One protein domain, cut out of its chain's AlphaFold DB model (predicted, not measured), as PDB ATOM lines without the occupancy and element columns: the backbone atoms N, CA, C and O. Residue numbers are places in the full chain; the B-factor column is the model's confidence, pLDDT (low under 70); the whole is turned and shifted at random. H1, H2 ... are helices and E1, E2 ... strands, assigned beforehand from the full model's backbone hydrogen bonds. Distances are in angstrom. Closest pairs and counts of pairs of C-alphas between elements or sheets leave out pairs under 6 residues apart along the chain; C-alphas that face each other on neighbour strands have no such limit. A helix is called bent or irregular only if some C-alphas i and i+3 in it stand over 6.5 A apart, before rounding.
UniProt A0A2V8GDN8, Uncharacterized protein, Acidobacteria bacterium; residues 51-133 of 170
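Overview. This is residues 51 to 133 of the 170 residues of an uncharacterized protein of Acidobacteria bacterium (UniProt A0A2V8GDN8). A long, twisted sheet of three strands has one long helix, H1, set slantwise over its edge strand E3, and the far part of that helix, residues 120 to 131, sticks out free beyond the sheet. The hairpin of E1 and E2 reaches away at the other end of the domain, with its turn at residues 65 to 69. The printed part has 83 residues with three named strands and then one named helix, in the order E1, E2, E3, H1; the sheet runs E1, E2, E3, all antiparallel, and the class is mixed, helices and strands. The whole is only just loose, close to extended, with a radius of gyration of the C-alphas of 17.7 A, and it is elongated, spanning 54 by 35 by 23 A.

Arrangement. The inner strand E2, residues 70 to 83, has the edge strands E1, residues 55 to 64, and E3, residues 86 to 94, as its neighbours. The three form a meander, each strand the antiparallel neighbour of the one before. E1 and E2 are a hairpin at 162 degrees between their directions; N 57 and O 78 are 2.8 A apart and N 74 and O 61 are 3.0 A apart, both within hydrogen-bond range. E2 and E3 are a hairpin at 141 degrees, with N 79 and O 90 at 2.9 A and N 88 and O 81 at 2.8 A, both within hydrogen-bond range. Residues 93 to 94 of E3 also pair, antiparallel, with residues 97 to 98. H1, residues 101 to 131, is on the sheet at a height over the sheet of 7.7 A. It lies over E3 and runs slantwise to the strands, at 34 degrees to E3 on the local plane. The closest C-alphas of E3 and H1 are those of Ser 90 and Glu 108, 5.8 A apart. In H1 every O i to N i+4 pair is within hydrogen-bond range.

Along the chain. E1 runs from C-alpha 55 at (245.175, 282.079, 207.582) to C-alpha 64, 28.3 A. E2, the longest strand with 14 residues, covers 37.1 A from Pro 70 to Arg 83. E3 covers 23.5 A from Val 86 to Phe 94. H1 is 44.9 A long, from C-alpha 101 at (240.934, 290.442, 190.687) to C-alpha 131 at (271.064, 257.512, 196.001), and is not bent.

Size, cuts and confidence. The two C-alphas farthest apart are those of Gly 67 and Lys 131, 54.5 A. Residues 120 to 133, of which 120 to 131 belong to H1, stand free; the body without them spans 47 by 26 by 22 A. The printed part has no cut. The links E1 to E2 and E2 to E3 are tight, and E3 to H1 is short. The mean pLDDT of the printed part is 92.7, with residues 51 to 53 under 70.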
ATOM      1  N   SER A  51     246.338 271.913 207.786       65.94
ATOM      2  CA  SER A  51     246.060 272.044 206.352       65.94
ATOM      3  C   SER A  51     244.662 272.603 206.064       65.94
ATOM      4  O   SER A  51     244.431 273.082 204.961       65.94
ATOM      5  N   ASP A  52     243.745 272.554 207.032       68.94
ATOM      6  CA  ASP A  52     242.375 273.049 206.872       68.94
ATOM      7  C   ASP A  52     242.241 274.542 207.237       68.94
ATOM      8  O   ASP A  52     241.209 275.155 206.959       68.94
ATOM      9  N   TYR A  53     243.264 275.153 207.850       68.00
ATOM     10  CA  TYR A  53     243.203 276.565 208.227       68.00
ATOM     11  C   TYR A  53     243.430 277.484 207.028       68.00
ATOM     12  O   TYR A  53     244.482 277.471 206.389       68.00
ATOM     13  N   VAL A  54     242.454 278.361 206.802       77.12
ATOM     14  CA  VAL A  54     242.659 279.614 206.076       77.12
ATOM     15  C   VAL A  54     243.276 280.605 207.059       77.12
ATOM     16  O   VAL A  54     242.730 280.822 208.142       77.12
ATOM     17  N   LEU A  55     244.438 281.156 206.717       87.19
ATOM     18  CA  LEU A  55     245.175 282.079 207.582       87.19
ATOM     19  C   LEU A  55     245.215 283.459 206.944       87.19
ATOM     20  O   LEU A  55     245.599 283.587 205.786       87.19
ATOM     21  N   ASP A  56     244.908 284.490 207.718       91.19
ATOM     22  CA  ASP A  56     245.131 285.865 207.289       91.19
ATOM     23  C   ASP A  56     246.525 286.326 207.728       91.19
ATOM     24  O   ASP A  56     246.951 286.114 208.865       91.19
ATOM     25  N   GLU A  57     247.257 286.950 206.810       92.69
ATOM     26  CA  GLU A  57     248.611 287.450 207.026       92.69
ATOM     27  C   GLU A  57     248.652 288.957 206.761       92.69
ATOM     28  O   GLU A  57     248.187 289.446 205.730       92.69
ATOM     29  N   VAL A  58     249.266 289.701 207.681       95.81
ATOM     30  CA  VAL A  58     249.548 291.129 207.511       95.81
ATOM     31  C   VAL A  58     251.059 291.321 207.452       95.81
ATOM     32  O   VAL A  58     251.754 291.158 208.453       95.81
ATOM     33  N   GLU A  59     251.567 291.688 206.279       95.06
ATOM     34  CA  GLU A  59     252.977 292.007 206.057       95.06
ATOM     35  C   GLU A  59     253.176 293.517 206.222       95.06
ATOM     36  O   GLU A  59     252.709 294.307 205.400       95.06
ATOM     37  N   LEU A  60     253.866 293.921 207.290       95.25
ATOM     38  CA  LEU A  60     254.337 295.290 207.479       95.25
ATOM     39  C   LEU A  60     255.822 295.345 207.135       95.25
ATOM     40  O   LEU A  60     256.640 294.691 207.778       95.25
ATOM     41  N   PHE A  61     256.164 296.152 206.140       94.25
ATOM     42  CA  PHE A  61     257.545 296.414 205.778       94.25
ATOM     43  C   PHE A  61     257.872 297.869 206.059       94.25
ATOM     44  O   PHE A  61     257.150 298.771 205.635       94.25
ATOM     45  N   GLU A  62     258.972 298.093 206.765       94.50
ATOM     46  CA  GLU A  62     259.410 299.421 207.153       94.50
ATOM     47  C   GLU A  62     260.929 299.535 207.019       94.50
ATOM     48  O   GLU A  62     261.685 298.752 207.592       94.50
ATOM     49  N   ILE A  63     261.370 300.529 206.255       94.81
ATOM     50  CA  ILE A  63     262.766 300.950 206.177       94.81
ATOM     51  C   ILE A  63     262.892 302.201 207.028       94.81
ATOM     52  O   ILE A  63     262.337 303.246 206.691       94.81
ATOM     53  N   LEU A  64     263.643 302.092 208.118       96.00
ATOM     54  CA  LEU A  64     263.932 303.198 209.020       96.00
ATOM     55  C   LEU A  64     265.288 303.817 208.679       96.00
ATOM     56  O   LEU A  64     266.289 303.117 208.536       96.00
ATOM     57  N   GLY A  65     265.316 305.139 208.581       94.00
ATOM     58  CA  GLY A  65     266.528 305.939 208.517       94.00
ATOM     59  C   GLY A  65     267.067 306.287 209.910       94.00
ATOM     60  O   GLY A  65     266.512 305.876 210.939       94.00
ATOM     61  N   PRO A  66     268.149 307.083 209.965       95.56
ATOM     62  CA  PRO A  66     268.668 307.627 211.213       95.56
ATOM     63  C   PRO A  66     267.566 308.310 212.039       95.56
ATOM     64  O   PRO A  66     266.654 308.941 211.501       95.56
ATOM     65  N   GLY A  67     267.618 308.141 213.360       94.69
ATOM     66  CA  GLY A  67     266.595 308.678 214.263       94.69
ATOM     67  C   GLY A  67     265.230 307.978 214.193       94.69
ATOM     68  O   GLY A  67     264.260 308.540 214.684       94.69
ATOM     69  N   ARG A  68     265.138 306.766 213.615       91.81
ATOM     70  CA  ARG A  68     263.878 306.011 213.416       91.81
ATOM     71  C   ARG A  68     262.863 306.713 212.505       91.81
ATOM     72  O   ARG A  68     261.671 306.428 212.573       91.81
ATOM     73  N   THR A  69     263.326 307.599 211.629       92.44
ATOM     74  CA  THR A  69     262.453 308.233 210.635       92.44
ATOM     75  C   THR A  69     262.113 307.215 209.542       92.44
ATOM     76  O   THR A  69     263.042 306.664 208.951       92.44
ATOM     77  N   PRO A  70     260.835 306.931 209.244       91.00
ATOM     78  CA  PRO A  70     260.481 305.987 208.190       91.00
ATOM     79  C   PRO A  70     260.843 306.566 206.816       91.00
ATOM     80  O   PRO A  70     260.336 307.610 206.420       91.00
ATOM     81  N   LEU A  71     261.727 305.884 206.088       94.19
ATOM     82  CA  LEU A  71     262.081 306.206 204.702       94.19
ATOM     83  C   LEU A  71     261.109 305.563 203.712       94.19
ATOM     84  O   LEU A  71     260.782 306.148 202.687       94.19
ATOM     85  N   ASN A  72     260.661 304.345 204.012       93.62
ATOM     86  CA  ASN A  72     259.652 303.638 203.236       93.62
ATOM     87  C   ASN A  72     258.826 302.766 204.178       93.62
ATOM     88  O   ASN A  72     259.389 302.110 205.054       93.62
ATOM     89  N   ARG A  73     257.509 302.736 203.991       93.75
ATOM     90  CA  ARG A  73     256.609 301.872 204.749       93.75
ATOM     91  C   ARG A  73     255.491 301.408 203.832       93.75
ATOM     92  O   ARG A  73     254.871 302.237 203.180       93.75
ATOM     93  N   PHE A  74     255.224 300.109 203.827       94.62
ATOM     94  CA  PHE A  74     254.024 299.565 203.205       94.62
ATOM     95  C   PHE A  74     253.434 298.438 204.048       94.62
ATOM     96  O   PHE A  74     254.140 297.730 204.771       94.62
ATOM     97  N   LYS A  75     252.123 298.268 203.929       96.50
ATOM     98  CA  LYS A  75     251.321 297.229 204.561       96.50
ATOM     99  C   LYS A  75     250.641 296.407 203.475       96.50
ATOM    100  O   LYS A  75     249.951 296.951 202.618       96.50
ATOM    101  N   ARG A  76     250.776 295.087 203.519       96.62
ATOM    102  CA  ARG A  76     250.069 294.175 202.614       96.62
ATOM    103  C   ARG A  76     249.233 293.199 203.415       96.62
ATOM    104  O   ARG A  76     249.682 292.689 204.435       96.62
ATOM    105  N   GLU A  77     248.019 292.962 202.952       97.31
ATOM    106  CA  GLU A  77     247.098 292.005 203.555       97.31
ATOM    107  C   GLU A  77     246.954 290.826 202.601       97.31
ATOM    108  O   GLU A  77     246.606 291.006 201.430       97.31
ATOM    109  N   TYR A  78     247.239 289.633 203.106       96.00
ATOM    110  CA  TYR A  78     247.159 288.377 202.384       96.00
ATOM    111  C   TYR A  78     246.211 287.421 203.099       96.00
ATOM    112  O   TYR A  78     246.023 287.502 204.309       96.00
ATOM    113  N   THR A  79     245.667 286.475 202.346       94.25
ATOM    114  CA  THR A  79     244.992 285.303 202.896       94.25
ATOM    115  C   THR A  79     245.602 284.045 202.293       94.25
ATOM    116  O   THR A  79     245.972 284.014 201.115       94.25
ATOM    117  N   TRP A  80     245.760 283.016 203.108       93.19
ATOM    118  CA  TRP A  80     246.317 281.731 202.726       93.19
ATOM    119  C   TRP A  80     245.192 280.734 202.568       93.19
ATOM    120  O   TRP A  80     244.405 280.543 203.488       93.19
ATOM    121  N   TYR A  81     245.148 280.057 201.431       89.69
ATOM    122  CA  TYR A  81     244.191 278.987 201.194       89.69
ATOM    123  C   TYR A  81     244.875 277.801 200.526       89.69
ATOM    124  O   TYR A  81     245.972 277.917 199.971       89.69
ATOM    125  N   VAL A  82     244.229 276.641 200.577       89.38
ATOM    126  CA  VAL A  82     244.749 275.425 199.957       89.38
ATOM    127  C   VAL A  82     244.137 275.232 198.573       89.38
ATOM    128  O   VAL A  82     242.919 275.216 198.411       89.38
ATOM    129  N   ARG A  83     245.002 275.040 197.574       88.94
ATOM    130  CA  ARG A  83     244.663 274.677 196.192       88.94
ATOM    131  C   ARG A  83     245.466 273.439 195.811       88.94
ATOM    132  O   ARG A  83     246.693 273.486 195.818       88.94
ATOM    133  N   ASP A  84     244.796 272.326 195.523       89.44
ATOM    134  CA  ASP A  84     245.432 271.050 195.144       89.44
ATOM    135  C   ASP A  84     246.512 270.567 196.140       89.44
ATOM    136  O   ASP A  84     247.560 270.039 195.765       89.44
ATOM    137  N   GLY A  85     246.289 270.800 197.439       85.88
ATOM    138  CA  GLY A  85     247.252 270.470 198.499       85.88
ATOM    139  C   GLY A  85     248.471 271.402 198.577       85.88
ATOM    140  O   GLY A  85     249.414 271.116 199.316       85.88
ATOM    141  N   VAL A  86     248.472 272.513 197.835       88.31
ATOM    142  CA  VAL A  86     249.477 273.581 197.898       88.31
ATOM    143  C   VAL A  86     248.877 274.789 198.609       88.31
ATOM    144  O   VAL A  86     247.774 275.222 198.285       88.31
ATOM    145  N   HIS A  87     249.612 275.353 199.566       90.69
ATOM    146  CA  HIS A  87     249.216 276.594 200.228       90.69
ATOM    147  C   HIS A  87     249.536 277.779 199.312       90.69
ATOM    148  O   HIS A  87     250.703 278.056 199.007       90.69
ATOM    149  N   VAL A  88     248.492 278.458 198.855       93.19
ATOM    150  CA  VAL A  88     248.582 279.616 197.969       93.19
ATOM    151  C   VAL A  88     248.377 280.882 198.784       93.19
ATOM    152  O   VAL A  88     247.411 281.007 199.534       93.19
ATOM    153  N   ARG A  89     249.304 281.826 198.618       94.75
ATOM    154  CA  ARG A  89     249.236 283.158 199.215       94.75
ATOM    155  C   ARG A  89     248.457 284.076 198.272       94.75
ATOM    156  O   ARG A  89     248.937 284.377 197.183       94.75
ATOM    157  N   SER A  90     247.268 284.514 198.675       94.44
ATOM    158  CA  SER A  90     246.418 285.437 197.911       94.44
ATOM    159  C   SER A  90     246.563 286.868 198.433       94.44
ATOM    160  O   SER A  90     246.324 287.096 199.620       94.44
ATOM    161  N   PRO A  91     246.931 287.848 197.591       96.56
ATOM    162  CA  PRO A  91     246.987 289.250 197.981       96.56
ATOM    163  C   PRO A  91     245.592 289.888 197.951       96.56
ATOM    164  O   PRO A  91     244.911 289.866 196.928       96.56
ATOM    165  N   LEU A  92     245.175 290.491 199.065       96.38
ATOM    166  CA  LEU A  92     243.875 291.153 199.193       96.38
ATOM    167  C   LEU A  92     243.991 292.672 199.092       96.38
ATOM    168  O   LEU A  92     243.252 293.294 198.328       96.38
ATOM    169  N   LYS A  93     244.913 293.274 199.854       97.12
ATOM    170  CA  LYS A  93     245.087 294.732 199.892       97.12
ATOM    171  C   LYS A  93     246.549 295.148 199.926       97.12
ATOM    172  O   LYS A  93     247.386 294.474 200.527       97.12
ATOM    173  N   PHE A  94     246.823 296.306 199.340       95.75
ATOM    174  CA  PHE A  94     248.093 297.015 199.420       95.75
ATOM    175  C   PHE A  94     247.836 298.410 199.994       95.75
ATOM    176  O   PHE A  94     247.049 299.166 199.437       95.75
ATOM    177  N   ASP A  95     248.435 298.723 201.140       94.69
ATOM    178  CA  ASP A  95     248.216 299.961 201.901       94.69
ATOM    179  C   ASP A  95     246.727 300.284 202.129       94.69
ATOM    180  O   ASP A  95     246.288 301.430 202.100       94.69
ATOM    181  N   GLY A  96     245.923 299.239 202.353       93.94
ATOM    182  CA  GLY A  96     244.473 299.341 202.535       93.94
ATOM    183  C   GLY A  96     243.664 299.422 201.235       93.94
ATOM    184  O   GLY A  96     242.446 299.259 201.282       93.94
ATOM    185  N   VAL A  97     244.310 299.589 200.078       96.38
ATOM    186  CA  VAL A  97     243.658 299.592 198.761       96.38
ATOM    187  C   VAL A  97     243.450 298.150 198.281       96.38
ATOM    188  O   VAL A  97     244.414 297.379 198.267       96.38
ATOM    189  N   PRO A  98     242.226 297.747 197.891       96.75
ATOM    190  CA  PRO A  98     241.972 296.405 197.378       96.75
ATOM    191  C   PRO A  98     242.678 296.173 196.041       96.75
ATOM    192  O   PRO A  98     242.700 297.047 195.172       96.75
ATOM    193  N   ILE A  99     243.239 294.978 195.870       95.44
ATOM    194  CA  ILE A  99     243.937 294.591 194.641       95.44
ATOM    195  C   ILE A  99     242.915 294.070 193.616       95.44
ATOM    196  O   ILE A  99     242.074 293.238 193.976       95.44
ATOM    197  N   PRO A 100     242.969 294.519 192.344       97.12
ATOM    198  CA  PRO A 100     242.086 294.028 191.294       97.12
ATOM    199  C   PRO A 100     242.159 292.510 191.128       97.12
ATOM    200  O   PRO A 100     243.216 291.891 191.261       97.12
ATOM    201  N   GLU A 101     241.032 291.899 190.772       95.81
ATOM    202  CA  GLU A 101     240.934 290.442 190.687       95.81
ATOM    203  C   GLU A 101     241.925 289.827 189.683       95.81
ATOM    204  O   GLU A 101     242.529 288.793 189.966       95.81
ATOM    205  N   ALA A 102     242.129 290.477 188.533       96.69
ATOM    206  CA  ALA A 102     243.066 290.016 187.510       96.69
ATOM    207  C   ALA A 102     244.510 289.946 188.043       96.69
ATOM    208  O   ALA A 102     245.186 288.930 187.868       96.69
ATOM    209  N   ASP A 103     244.952 290.983 188.758       96.88
ATOM    210  CA  ASP A 103     246.293 291.046 189.348       96.88
ATOM    211  C   ASP A 103     246.464 290.027 190.474       96.88
ATOM    212  O   ASP A 103     247.509 289.375 190.581       96.88
ATOM    213  N   ARG A 104     245.414 289.852 191.287       96.19
ATOM    214  CA  ARG A 104     245.365 288.848 192.350       96.19
ATOM    215  C   ARG A 104     245.531 287.437 191.786       96.19
ATOM    216  O   ARG A 104     246.440 286.729 192.212       96.19
ATOM    217  N   ARG A 105     244.738 287.058 190.778       96.19
ATOM    218  CA  ARG A 105     244.840 285.743 190.114       96.19
ATOM    219  C   ARG A 105     246.216 285.533 189.483       96.19
ATOM    220  O   ARG A 105     246.832 284.486 189.665       96.19
ATOM    221  N   ALA A 106     246.751 286.552 188.810       97.44
ATOM    222  CA  ALA A 106     248.083 286.475 188.219       97.44
ATOM    223  C   ALA A 106     249.183 286.268 189.279       97.44
ATOM    224  O   ALA A 106     250.159 285.558 189.027       97.44
ATOM    225  N   TYR A 107     249.055 286.877 190.464       96.62
ATOM    226  CA  TYR A 107     249.951 286.616 191.594       96.62
ATOM    227  C   TYR A 107     249.811 285.183 192.110       96.62
ATOM    228  O   TYR A 107     250.826 284.504 192.269       96.62
ATOM    229  N   GLU A 108     248.581 284.725 192.348       96.12
ATOM    230  CA  GLU A 108     248.276 283.381 192.851       96.12
ATOM    231  C   GLU A 108     248.853 282.293 191.942       96.12
ATOM    232  O   GLU A 108     249.506 281.370 192.427       96.12
ATOM    233  N   ASP A 109     248.692 282.426 190.625       97.62
ATOM    234  CA  ASP A 109     249.218 281.453 189.668       97.62
ATOM    235  C   ASP A 109     250.751 281.439 189.664       97.62
ATOM    236  O   ASP A 109     251.367 280.371 189.716       97.62
ATOM    237  N   ARG A 110     251.401 282.613 189.687       97.69
ATOM    238  CA  ARG A 110     252.869 282.688 189.811       97.69
ATOM    239  C   ARG A 110     253.361 282.074 191.121       97.69
ATOM    240  O   ARG A 110     254.378 281.376 191.124       97.69
ATOM    241  N   TRP A 111     252.659 282.323 192.226       96.31
ATOM    242  CA  TRP A 111     252.973 281.749 193.531       96.31
ATOM    243  C   TRP A 111     252.852 280.226 193.508       96.31
ATOM    244  O   TRP A 111     253.791 279.523 193.881       96.31
ATOM    245  N   TYR A 112     251.726 279.719 193.008       95.88
ATOM    246  CA  TYR A 112     251.445 278.294 192.899       95.88
ATOM    247  C   TYR A 112     252.523 277.570 192.082       95.88
ATOM    248  O   TYR A 112     253.096 276.587 192.550       95.88
ATOM    249  N   GLN A 113     252.893 278.108 190.914       97.00
ATOM    250  CA  GLN A 113     253.971 277.544 190.094       97.00
ATOM    251  C   GLN A 113     255.329 277.581 190.807       97.00
ATOM    252  O   GLN A 113     256.097 276.618 190.749       97.00
ATOM    253  N   SER A 114     255.632 278.667 191.524       95.56
ATOM    254  CA  SER A 114     256.851 278.767 192.334       95.56
ATOM    255  C   SER A 114     256.899 277.690 193.420       95.56
ATOM    256  O   SER A 114     257.941 277.057 193.608       95.56
ATOM    257  N   GLU A 115     255.782 277.416 194.097       94.12
ATOM    258  CA  GLU A 115     255.735 276.410 195.160       94.12
ATOM    259  C   GLU A 115     255.789 274.975 194.619       94.12
ATOM    260  O   GLU A 115     256.487 274.131 195.190       94.12
ATOM    261  N   LEU A 116     255.156 274.702 193.472       94.81
ATOM    262  CA  LEU A 116     255.320 273.432 192.760       94.81
ATOM    263  C   LEU A 116     256.785 273.189 192.385       94.81
ATOM    264  O   LEU A 116     257.327 272.116 192.658       94.81
ATOM    265  N   ASN A 117     257.452 274.205 191.838       95.19
ATOM    266  CA  ASN A 117     258.868 274.127 191.497       95.19
ATOM    267  C   ASN A 117     259.732 273.895 192.743       95.19
ATOM    268  O   ASN A 117     260.587 273.012 192.743       95.19
ATOM    269  N   ARG A 118     259.479 274.616 193.843       91.19
ATOM    270  CA  ARG A 118     260.176 274.393 195.123       91.19
ATOM    271  C   ARG A 118     259.989 272.966 195.623       91.19
ATOM    272  O   ARG A 118     260.962 272.348 196.052       91.19
ATOM    273  N   ARG A 119     258.771 272.421 195.557       90.75
ATOM    274  CA  ARG A 119     258.488 271.032 195.940       90.75
ATOM    275  C   ARG A 119     259.264 270.052 195.067       90.75
ATOM    276  O   ARG A 119     259.946 269.197 195.624       90.75
ATOM    277  N   LYS A 120     259.228 270.229 193.746       93.31
ATOM    278  CA  LYS A 120     259.976 269.412 192.785       93.31
ATOM    279  C   LYS A 120     261.473 269.398 193.102       93.31
ATOM    280  O   LYS A 120     262.038 268.328 193.302       93.31
ATOM    281  N   PHE A 121     262.096 270.568 193.254       91.12
ATOM    282  CA  PHE A 121     263.527 270.656 193.565       91.12
ATOM    283  C   PHE A 121     263.889 270.041 194.922       91.12
ATOM    284  O   PHE A 121     264.960 269.450 195.054       91.12
ATOM    285  N   ARG A 122     263.020 270.163 195.940       89.25
ATOM    286  CA  ARG A 122     263.219 269.489 197.237       89.25
ATOM    287  C   ARG A 122     263.217 267.970 197.063       89.25
ATOM    288  O   ARG A 122     264.155 267.325 197.522       89.25
ATOM    289  N   THR A 123     262.224 267.431 196.356       90.56
ATOM    290  CA  THR A 123     262.100 265.994 196.083       90.56
ATOM    291  C   THR A 123     263.291 265.463 195.285       90.56
ATOM    292  O   THR A 123     263.960 264.551 195.754       90.56
ATOM    293  N   GLU A 124     263.642 266.082 194.155       92.94
ATOM    294  CA  GLU A 124     264.781 265.655 193.322       92.94
ATOM    295  C   GLU A 124     266.108 265.682 194.093       92.94
ATOM    296  O   GLU A 124     266.944 264.782 193.980       92.94
ATOM    297  N   ARG A 125     266.317 266.717 194.914       90.56
ATOM    298  CA  ARG A 125     267.497 266.825 195.775       90.56
ATOM    299  C   ARG A 125     267.540 265.696 196.805       90.56
ATOM    300  O   ARG A 125     268.621 265.156 197.043       90.56
ATOM    301  N   ASP A 126     266.414 265.389 197.440       89.88
ATOM    302  CA  ASP A 126     266.341 264.359 198.476       89.88
ATOM    303  C   ASP A 126     266.479 262.951 197.870       89.88
ATOM    304  O   ASP A 126     267.199 262.127 198.428       89.88
ATOM    305  N   GLU A 127     265.930 262.707 196.677       92.06
ATOM    306  CA  GLU A 127     266.160 261.480 195.899       92.06
ATOM    307  C   GLU A 127     267.631 261.309 195.511       92.06
ATOM    308  O   GLU A 127     268.199 260.227 195.664       92.06
ATOM    309  N   ARG A 128     268.287 262.380 195.038       92.00
ATOM    310  CA  ARG A 128     269.727 262.355 194.746       92.00
ATOM    311  C   ARG A 128     270.537 262.018 195.996       92.00
ATOM    312  O   ARG A 128     271.420 261.170 195.938       92.00
ATOM    313  N   ARG A 129     270.214 262.633 197.137       90.62
ATOM    314  CA  ARG A 129     270.871 262.328 198.416       90.62
ATOM    315  C   ARG A 129     270.639 260.890 198.866       90.62
ATOM    316  O   ARG A 129     271.592 260.261 199.313       90.62
ATOM    317  N   ALA A 130     269.428 260.363 198.696       91.19
ATOM    318  CA  ALA A 130     269.116 258.975 199.014       91.19
ATOM    319  C   ALA A 130     269.955 257.999 198.171       91.19
ATOM    320  O   ALA A 130     270.497 257.041 198.716       91.19
ATOM    321  N   LYS A 131     270.152 258.282 196.873       93.44
ATOM    322  CA  LYS A 131     271.064 257.512 196.001       93.44
ATOM    323  C   LYS A 131     272.525 257.580 196.462       93.44
ATOM    324  O   LYS A 131     273.258 256.614 196.304       93.44
ATOM    325  N   GLU A 132     272.939 258.696 197.057       93.00
ATOM    326  CA  GLU A 132     274.264 258.876 197.670       93.00
ATOM    327  C   GLU A 132     274.365 258.292 199.098       93.00
ATOM    328  O   GLU A 132     275.387 258.477 199.758       93.00
ATOM    329  N   GLY A 133     273.311 257.645 199.616       92.12
ATOM    330  CA  GLY A 133     273.260 257.128 200.989       92.12
ATOM    331  C   GLY A 133     273.219 258.214 202.074       92.12
ATOM    332  O   GLY A 133     273.451 257.933 203.247       92.12
TER     333      GLY A 133